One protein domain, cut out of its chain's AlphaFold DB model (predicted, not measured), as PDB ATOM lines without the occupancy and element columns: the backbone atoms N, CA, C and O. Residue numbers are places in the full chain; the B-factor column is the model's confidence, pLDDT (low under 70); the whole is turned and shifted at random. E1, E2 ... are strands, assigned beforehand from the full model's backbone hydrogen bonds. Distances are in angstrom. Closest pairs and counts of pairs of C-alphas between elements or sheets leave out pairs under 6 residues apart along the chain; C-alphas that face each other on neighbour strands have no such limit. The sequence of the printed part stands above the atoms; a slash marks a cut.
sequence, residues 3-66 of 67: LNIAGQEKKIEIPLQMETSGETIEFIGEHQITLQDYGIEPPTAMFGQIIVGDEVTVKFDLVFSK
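AT A GLANCE: This is residues 3 to 66 of the 67 residues of the protein "YceI family protein" of Pricia sp (UniProt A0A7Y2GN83). A long, narrow antiparallel sheet of three strands, built on the long hairpin of E4 and E5 with the shorter E3 at one edge, runs on into a long loop, residues 35 to 54, whose tip at residues 45 to 50 sticks out free. A small separate hairpin, E1 and E2, is set off from the sheet and apart from its three strands. The printed part has 64 residues with five named strands, E1 to E5 in order along the chain, and no named helix; the class is all strand. The larger sheet has the order E3, E4, E5, and the smaller one E1, E2, both antiparallel. The whole is a rod spanning 52 by 25 by 17 A, only just extended and close to loose, with a radius of gyration of the C-alphas of 16.2 A.

HOW THE PARTS SIT: E1, residues 3 to 5, and E2, residues 8 to 11, form a hairpin with a tight link. They are antiparallel, at 163 degrees between their directions; N 3 and O 10 are 2.8 A apart, within hydrogen-bond range. A tight link of four residues leads to E3, residues 16 to 21, yet E2 and E3 are apart. E3 forms a hairpin with E4, residues 24 to 34, at 163 degrees; N 19 and O 26 are within hydrogen-bond range at 2.9 A. E4 and E5, residues 55 to 65, form a hairpin at 166 degrees, though their link is long. N 25 and O 64, and N 33 and O 56, are each 2.8 A apart, within hydrogen-bond range. E3, E4 and E5 make a meander, each strand the antiparallel neighbour of the one before; E3 and E5 are edge strands and E4 is the inner one.

IN THESE COORDINATES: E1 begins at C-alpha 3, (75.370, 107.272, 102.459), and is 6.4 A long from first to last C-alpha; E2 is 10.3 A. E3 measures 16.2 A. E4 measures 32.5 A and ends at C-alpha 34, (86.732, 112.732, 102.335). E5 measures 32.8 A and ends at C-alpha 65, (63.798, 101.472, 122.570).

THE WHOLE: The two C-alphas farthest apart are those of Gly 22 and Phe 47, at 52.5 A. The long link between E4 and E5 has 20 residues; in it residues 44 to 45 pair with residues 50 to 51, antiparallel. The printed part, residues 3 to 66, has no cut. Its mean pLDDT is 92.3, and no printed residue is under 70.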
ATOM      1  N   LEU A   3      75.163 105.962 101.858       89.81
ATOM      2  CA  LEU A   3      75.370 107.272 102.459       89.81
ATOM      3  C   LEU A   3      75.108 108.338 101.397       89.81
ATOM      4  O   LEU A   3      75.796 108.369 100.376       89.81
ATOM      5  N   ASN A   4      74.097 109.172 101.636       91.81
ATOM      6  CA  ASN A   4      73.757 110.316 100.796       91.81
ATOM      7  C   ASN A   4      74.254 111.593 101.484       91.81
ATOM      8  O   ASN A   4      73.809 111.914 102.585       91.81
ATOM      9  N   ILE A   5      75.192 112.296 100.849       90.75
ATOM     10  CA  ILE A   5      75.700 113.593 101.311       90.75
ATOM     11  C   ILE A   5      75.719 114.534 100.111       90.75
ATOM     12  O   ILE A   5      76.226 114.179  99.050       90.75
ATOM     13  N   ALA A   6      75.157 115.734 100.279       88.38
ATOM     14  CA  ALA A   6      75.096 116.766  99.239       88.38
ATOM     15  C   ALA A   6      74.513 116.274  97.892       88.38
ATOM     16  O   ALA A   6      74.897 116.750  96.827       88.38
ATOM     17  N   GLY A   7      73.580 115.312  97.926       90.88
ATOM     18  CA  GLY A   7      72.979 114.729  96.723       90.88
ATOM     19  C   GLY A   7      73.842 113.677  96.019       90.88
ATOM     20  O   GLY A   7      73.417 113.143  94.998       90.88
ATOM     21  N   GLN A   8      75.018 113.345  96.559       91.50
ATOM     22  CA  GLN A   8      75.839 112.232  96.093       91.50
ATOM     23  C   GLN A   8      75.624 111.001  96.965       91.50
ATOM     24  O   GLN A   8      75.744 111.048  98.191       91.50
ATOM     25  N   GLU A   9      75.324 109.882  96.314       93.94
ATOM     26  CA  GLU A   9      75.113 108.596  96.968       93.94
ATOM     27  C   GLU A   9      76.328 107.696  96.803       93.94
ATOM     28  O   GLU A   9      76.785 107.439  95.688       93.94
ATOM     29  N   LYS A  10      76.818 107.158  97.921       90.69
ATOM     30  CA  LYS A  10      77.858 106.130  97.921       90.69
ATOM     31  C   LYS A  10      77.417 104.911  98.707       90.69
ATOM     32  O   LYS A  10      76.876 105.017  99.809       90.69
ATOM     33  N   LYS A  11      77.680 103.733  98.145       93.00
ATOM     34  CA  LYS A  11      77.524 102.469  98.859       93.00
ATOM     35  C   LYS A  11      78.747 102.266  99.747       93.00
ATOM     36  O   LYS A  11      79.861 102.203  99.238       93.00
ATOM     37  N   ILE A  12      78.518 102.157 101.050       90.94
ATOM     38  CA  ILE A  12      79.571 102.018 102.056       90.94
ATOM     39  C   ILE A  12      79.259 100.877 103.020       90.94
ATOM     40  O   ILE A  12      78.096 100.521 103.240       90.94
ATOM     41  N   GLU A  13      80.297 100.325 103.627       90.75
ATOM     42  CA  GLU A  13      80.194  99.386 104.738       90.75
ATOM     43  C   GLU A  13      80.680 100.095 106.000       90.75
ATOM     44  O   GLU A  13      81.774 100.653 106.022       90.75
ATOM     45  N   ILE A  14      79.827 100.127 107.025       88.81
ATOM     46  CA  ILE A  14      80.136 100.757 108.309       88.81
ATOM     47  C   ILE A  14      80.196  99.633 109.344       88.81
ATOM     48  O   ILE A  14      79.170  98.975 109.552       88.81
ATOM     49  N   PRO A  15      81.355  99.378 109.972       88.94
ATOM     50  CA  PRO A  15      81.414  98.492 111.122       88.94
ATOM     51  C   PRO A  15      80.653  99.143 112.282       88.94
ATOM     52  O   PRO A  15      80.901 100.297 112.627       88.94
ATOM     53  N   LEU A  16      79.702  98.412 112.860       90.81
ATOM     54  CA  LEU A  16      78.890  98.875 113.983       90.81
ATOM     55  C   LEU A  16      79.144  97.986 115.197       90.81
ATOM     56  O   LEU A  16      79.124  96.758 115.088       90.81
ATOM     57  N   GLN A  17      79.331  98.615 116.348       93.75
ATOM     58  CA  GLN A  17      79.228  97.981 117.650       93.75
ATOM     59  C   GLN A  17      77.770  98.057 118.103       93.75
ATOM     60  O   GLN A  17      77.135  99.103 117.998       93.75
ATOM     61  N   MET A  18      77.239  96.930 118.569       92.75
ATOM     62  CA  MET A  18      75.879  96.827 119.089       92.75
ATOM     63  C   MET A  18      75.948  96.492 120.572       92.75
ATOM     64  O   MET A  18      76.593  95.512 120.950       92.75
ATOM     65  N   GLU A  19      75.238  97.264 121.385       93.81
ATOM     66  CA  GLU A  19      75.062  97.004 122.808       93.81
ATOM     67  C   GLU A  19      73.573  96.880 123.121       93.81
ATOM     68  O   GLU A  19      72.750  97.660 122.651       93.81
ATOM     69  N   THR A  20      73.206  95.868 123.902       91.75
ATOM     70  CA  THR A  20      71.808  95.616 124.262       91.75
ATOM     71  C   THR A  20      71.663  95.712 125.769       91.75
ATOM     72  O   THR A  20      72.366  95.019 126.505       91.75
ATOM     73  N   SER A  21      70.713  96.523 126.229       88.88
ATOM     74  CA  SER A  21      70.406  96.696 127.647       88.88
ATOM     75  C   SER A  21      68.894  96.673 127.872       88.88
ATOM     76  O   SER A  21      68.192  97.662 127.684       88.88
ATOM     77  N   GLY A  22      68.370  95.523 128.298       89.38
ATOM     78  CA  GLY A  22      66.935  95.357 128.539       89.38
ATOM     79  C   GLY A  22      66.117  95.538 127.257       89.38
ATOM     80  O   GLY A  22      66.181  94.698 126.363       89.38
ATOM     81  N   GLU A  23      65.343  96.621 127.185       92.69
ATOM     82  CA  GLU A  23      64.500  96.970 126.031       92.69
ATOM     83  C   GLU A  23      65.145  98.001 125.093       92.69
ATOM     84  O   GLU A  23      64.506  98.428 124.125       92.69
ATOM     85  N   THR A  24      66.394  98.396 125.366       93.50
ATOM     86  CA  THR A  24      67.164  99.299 124.513       93.50
ATOM     87  C   THR A  24      68.250  98.563 123.739       93.50
ATOM     88  O   THR A  24      68.892  97.639 124.245       93.50
ATOM     89  N   ILE A  25      68.461  98.997 122.499       94.50
ATOM     90  CA  ILE A  25      69.567  98.582 121.641       94.50
ATOM     91  C   ILE A  25      70.298  99.847 121.206       94.50
ATOM     92  O   ILE A  25      69.688 100.750 120.635       94.50
ATOM     93  N   GLU A  26      71.589  99.899 121.479       95.12
ATOM     94  CA  GLU A  26      72.495 100.974 121.105       95.12
ATOM     95  C   GLU A  26      73.397 100.513 119.956       95.12
ATOM     96  O   GLU A  26      73.902  99.388 119.952       95.12
ATOM     97  N   PHE A  27      73.580 101.381 118.965       94.31
ATOM     98  CA  PHE A  27      74.497 101.186 117.851       94.31
ATOM     99  C   PHE A  27      75.515 102.316 117.833       94.31
ATOM    100  O   PHE A  27      75.166 103.465 117.561       94.31
ATOM    101  N   ILE A  28      76.777 101.960 118.045       94.69
ATOM    102  CA  ILE A  28      77.910 102.879 117.994       94.69
ATOM    103  C   ILE A  28      78.725 102.548 116.752       94.69
ATOM    104  O   ILE A  28      79.041 101.388 116.481       94.69
ATOM    105  N   GLY A  29      79.095 103.559 115.982       92.75
ATOM    106  CA  GLY A  29      79.974 103.356 114.844       92.75
ATOM    107  C   GLY A  29      80.640 104.631 114.387       92.75
ATOM    108  O   GLY A  29      80.258 105.739 114.761       92.75
ATOM    109  N   GLU A  30      81.620 104.465 113.516       94.19
ATOM    110  CA  GLU A  30      82.250 105.580 112.836       94.19
ATOM    111  C   GLU A  30      82.614 105.212 111.403       94.19
ATOM    112  O   GLU A  30      82.840 104.049 111.063       94.19
ATOM    113  N   HIS A  31      82.625 106.222 110.544       93.31
ATOM    114  CA  HIS A  31      83.044 106.087 109.162       93.31
ATOM    115  C   HIS A  31      83.810 107.333 108.737       93.31
ATOM    116  O   HIS A  31      83.310 108.455 108.851       93.31
ATOM    117  N   GLN A  32      85.032 107.132 108.257       94.19
ATOM    118  CA  GLN A  32      85.829 108.201 107.679       94.19
ATOM    119  C   GLN A  32      85.397 108.437 106.231       94.19
ATOM    120  O   GLN A  32      85.225 107.490 105.465       94.19
ATOM    121  N   ILE A  33      85.237 109.703 105.867       93.31
ATOM    122  CA  ILE A  33      84.963 110.161 104.507       93.31
ATOM    123  C   ILE A  33      85.966 111.248 104.123       93.31
ATOM    124  O   ILE A  33      86.529 111.905 105.001       93.31
ATOM    125  N   THR A  34      86.137 111.483 102.825       94.50
ATOM    126  CA  THR A  34      86.732 112.732 102.335       94.50
ATOM    127  C   THR A  34      85.633 113.688 101.875       94.50
ATOM    128  O   THR A  34      84.567 113.252 101.435       94.50
ATOM    129  N   LEU A  35      85.850 114.998 101.976       92.81
ATOM    130  CA  LEU A  35      84.903 115.987 101.448       92.81
ATOM    131  C   LEU A  35      84.857 115.921  99.915       92.81
ATOM    132  O   LEU A  35      83.778 115.981  99.313       92.81
ATOM    133  N   GLN A  36      86.015 115.692  99.295       92.62
ATOM    134  CA  GLN A  36      86.157 115.537  97.846       92.62
ATOM    135  C   GLN A  36      85.336 114.377  97.276       92.62
ATOM    136  O   GLN A  36      84.753 114.521  96.200       92.62
ATOM    137  N   ASP A  37      85.212 113.262  98.003       91.56
ATOM    138  CA  ASP A  37      84.362 112.136  97.604       91.56
ATOM    139  C   ASP A  37      82.918 112.555  97.322       91.56
ATOM    140  O   ASP A  37      82.254 111.950  96.477       91.56
ATOM    141  N   TYR A  38      82.454 113.586  98.021       93.06
ATOM    142  CA  TYR A  38      81.107 114.125  97.930       93.06
ATOM    143  C   TYR A  38      81.061 115.476  97.213       93.06
ATOM    144  O   TYR A  38      80.015 116.124  97.195       93.06
ATOM    145  N   GLY A  39      82.132 115.854  96.501       92.19
ATOM    146  CA  GLY A  39      82.175 117.073  95.687       92.19
ATOM    147  C   GLY A  39      82.105 118.345  96.528       92.19
ATOM    148  O   GLY A  39      81.682 119.390  96.038       92.19
ATOM    149  N   ILE A  40      82.476 118.240  97.803       92.62
ATOM    150  CA  ILE A  40      82.512 119.350  98.742       92.62
ATOM    151  C   ILE A  40      83.942 119.873  98.759       92.62
ATOM    152  O   ILE A  40      84.882 119.144  99.072       92.62
ATOM    153  N   GLU A  41      84.110 121.150  98.430       92.06
ATOM    154  CA  GLU A  41      85.396 121.814  98.611       92.06
ATOM    155  C   GLU A  41      85.641 122.077 100.107       92.06
ATOM    156  O   GLU A  41      84.738 122.576 100.793       92.06
ATOM    157  N   PRO A  42      86.840 121.761 100.638       92.69
ATOM    158  CA  PRO A  42      87.163 122.018 102.031       92.69
ATOM    159  C   PRO A  42      86.959 123.491 102.415       92.69
ATOM    160  O   PRO A  42      87.484 124.385 101.744       92.69
ATOM    161  N   PRO A  43      86.232 123.775 103.510       91.69
ATOM    162  CA  PRO A  43      86.058 125.136 103.991       91.69
ATOM    163  C   PRO A  43      87.392 125.800 104.329       91.69
ATOM    164  O   PRO A  43      88.335 125.156 104.801       91.69
ATOM    165  N   THR A  44      87.446 127.120 104.153       94.75
ATOM    166  CA  THR A  44      88.625 127.923 104.487       94.75
ATOM    167  C   THR A  44      88.275 129.114 105.380       94.75
ATOM    168  O   THR A  44      87.152 129.619 105.366       94.75
ATOM    169  N   ALA A  45      89.245 129.568 106.175       94.75
ATOM    170  CA  ALA A  45      89.160 130.753 107.025       94.75
ATOM    171  C   ALA A  45      90.398 131.650 106.848       94.75
ATOM    172  O   ALA A  45      91.386 131.251 106.229       94.75
ATOM    173  N   MET A  46      90.338 132.877 107.386       94.38
ATOM    174  CA  MET A  46      91.413 133.882 107.295       94.38
ATOM    175  C   MET A  46      91.892 134.092 105.848       94.38
ATOM    176  O   MET A  46      93.066 133.921 105.544       94.38
ATOM    177  N   PHE A  47      90.962 134.397 104.933       91.62
ATOM    178  CA  PHE A  47      91.254 134.597 103.505       91.62
ATOM    179  C   PHE A  47      92.019 133.428 102.847       91.62
ATOM    180  O   PHE A  47      92.868 133.644 101.987       91.62
ATOM    181  N   GLY A  48      91.733 132.190 103.262       89.06
ATOM    182  CA  GLY A  48      92.361 130.989 102.706       89.06
ATOM    183  C   GLY A  48      93.644 130.546 103.415       89.06
ATOM    184  O   GLY A  48      94.243 129.559 103.007       89.06
ATOM    185  N   GLN A  49      94.072 131.237 104.476       94.94
ATOM    186  CA  GLN A  49      95.269 130.855 105.235       94.94
ATOM    187  C   GLN A  49      95.052 129.620 106.123       94.94
ATOM    188  O   GLN A  49      96.019 128.957 106.489       94.94
ATOM    189  N   ILE A  50      93.803 129.316 106.481       92.88
ATOM    190  CA  ILE A  50      93.431 128.130 107.260       92.88
ATOM    191  C   ILE A  50      92.482 127.295 106.408       92.88
ATOM    192  O   ILE A  50      91.434 127.791 106.000       92.88
ATOM    193  N   ILE A  51      92.840 126.037 106.156       90.69
ATOM    194  CA  ILE A  51      92.062 125.091 105.349       90.69
ATOM    195  C   ILE A  51      91.705 123.907 106.243       90.69
ATOM    196  O   ILE A  51      92.565 123.385 106.955       90.69
ATOM    197  N   VAL A  52      90.436 123.510 106.238       90.75
ATOM    198  CA  VAL A  52      89.991 122.309 106.951       90.75
ATOM    199  C   VAL A  52      90.558 121.076 106.247       90.75
ATOM    200  O   VAL A  52      90.632 121.035 105.021       90.75
ATOM    201  N   GLY A  53      90.982 120.075 107.020       91.69
ATOM    202  CA  GLY A  53      91.421 118.801 106.457       91.69
ATOM    203  C   GLY A  53      90.323 118.164 105.602       91.69
ATOM    204  O   GLY A  53      89.141 118.285 105.909       91.69
ATOM    205  N   ASP A  54      90.724 117.494 104.526       94.25
ATOM    206  CA  ASP A  54      89.783 116.832 103.618       94.25
ATOM    207  C   ASP A  54      89.095 115.624 104.278       94.25
ATOM    208  O   ASP A  54      87.949 115.307 103.974       94.25
ATOM    209  N   GLU A  55      89.775 114.977 105.225       95.31
ATOM    210  CA  GLU A  55      89.249 113.840 105.972       95.31
ATOM    211  C   GLU A  55      88.319 114.277 107.108       95.31
ATOM    212  O   GLU A  55      88.684 115.060 107.987       95.31
ATOM    213  N   VAL A  56      87.129 113.686 107.138       92.50
ATOM    214  CA  VAL A  56      86.127 113.880 108.186       92.50
ATOM    215  C   VAL A  56      85.707 112.517 108.717       92.50
ATOM    216  O   VAL A  56      85.360 111.620 107.958       92.50
ATOM    217  N   THR A  57      85.711 112.348 110.039       93.31
ATOM    218  CA  THR A  57      85.164 111.141 110.679       93.31
ATOM    219  C   THR A  57      83.738 111.410 111.127       93.31
ATOM    220  O   THR A  57      83.506 112.238 112.008       93.31
ATOM    221  N   VAL A  58      82.781 110.703 110.534       90.88
ATOM    222  CA  VAL A  58      81.381 110.744 110.952       90.88
ATOM    223  C   VAL A  58      81.180 109.692 112.034       90.88
ATOM    224  O   VAL A  58      81.436 108.515 111.796       90.88
ATOM    225  N   LYS A  59      80.738 110.116 113.219       92.94
ATOM    226  CA  LYS A  59      80.427 109.230 114.347       92.94
ATOM    227  C   LYS A  59      78.920 109.126 114.523       92.94
ATOM    228  O   LYS A  59      78.221 110.134 114.424       92.94
ATOM    229  N   PHE A  60      78.443 107.921 114.793       90.38
ATOM    230  CA  PHE A  60      77.035 107.619 115.015       90.38
ATOM    231  C   PHE A  60      76.884 106.959 116.380       90.38
ATOM    232  O   PHE A  60      77.646 106.054 116.720       90.38
ATOM    233  N   ASP A  61      75.881 107.411 117.116       94.44
ATOM    234  CA  ASP A  61      75.427 106.845 118.378       94.44
ATOM    235  C   ASP A  61      73.895 106.853 118.314       94.44
ATOM    236  O   ASP A  61      73.264 107.915 118.266       94.44
ATOM    237  N   LEU A  62      73.312 105.669 118.129       93.62
ATOM    238  CA  LEU A  62      71.883 105.487 117.899       93.62
ATOM    239  C   LEU A  62      71.302 104.577 118.976       93.62
ATOM    240  O   LEU A  62      71.641 103.399 119.030       93.62
ATOM    241  N   VAL A  63      70.345 105.087 119.748       94.81
ATOM    242  CA  VAL A  63      69.620 104.310 120.761       94.81
ATOM    243  C   VAL A  63      68.189 104.061 120.298       94.81
ATOM    244  O   VAL A  63      67.431 104.994 120.028       94.81
ATOM    245  N   PHE A  64      67.802 102.791 120.236       94.31
ATOM    246  CA  PHE A  64      66.447 102.343 119.937       94.31
ATOM    247  C   PHE A  64      65.829 101.730 121.189       94.31
ATOM    248  O   PHE A  64      66.457 100.900 121.837       94.31
ATOM    249  N   SER A  65      64.587 102.090 121.501       93.06
ATOM    250  CA  SER A  65      63.798 101.472 122.570       93.06
ATOM    251  C   SER A  65      62.522 100.870 122.000       93.06
ATOM    252  O   SER A  65      61.912 101.429 121.084       93.06
ATOM    253  N   LYS A  66      62.097  99.732 122.548       83.25
ATOM    254  CA  LYS A  66      60.795  99.160 122.208       83.25
ATOM    255  C   LYS A  66      59.680 100.044 122.789       83.25
ATOM    256  O   LYS A  66      59.696 100.325 123.982       83.25
TER     257      LYS A  66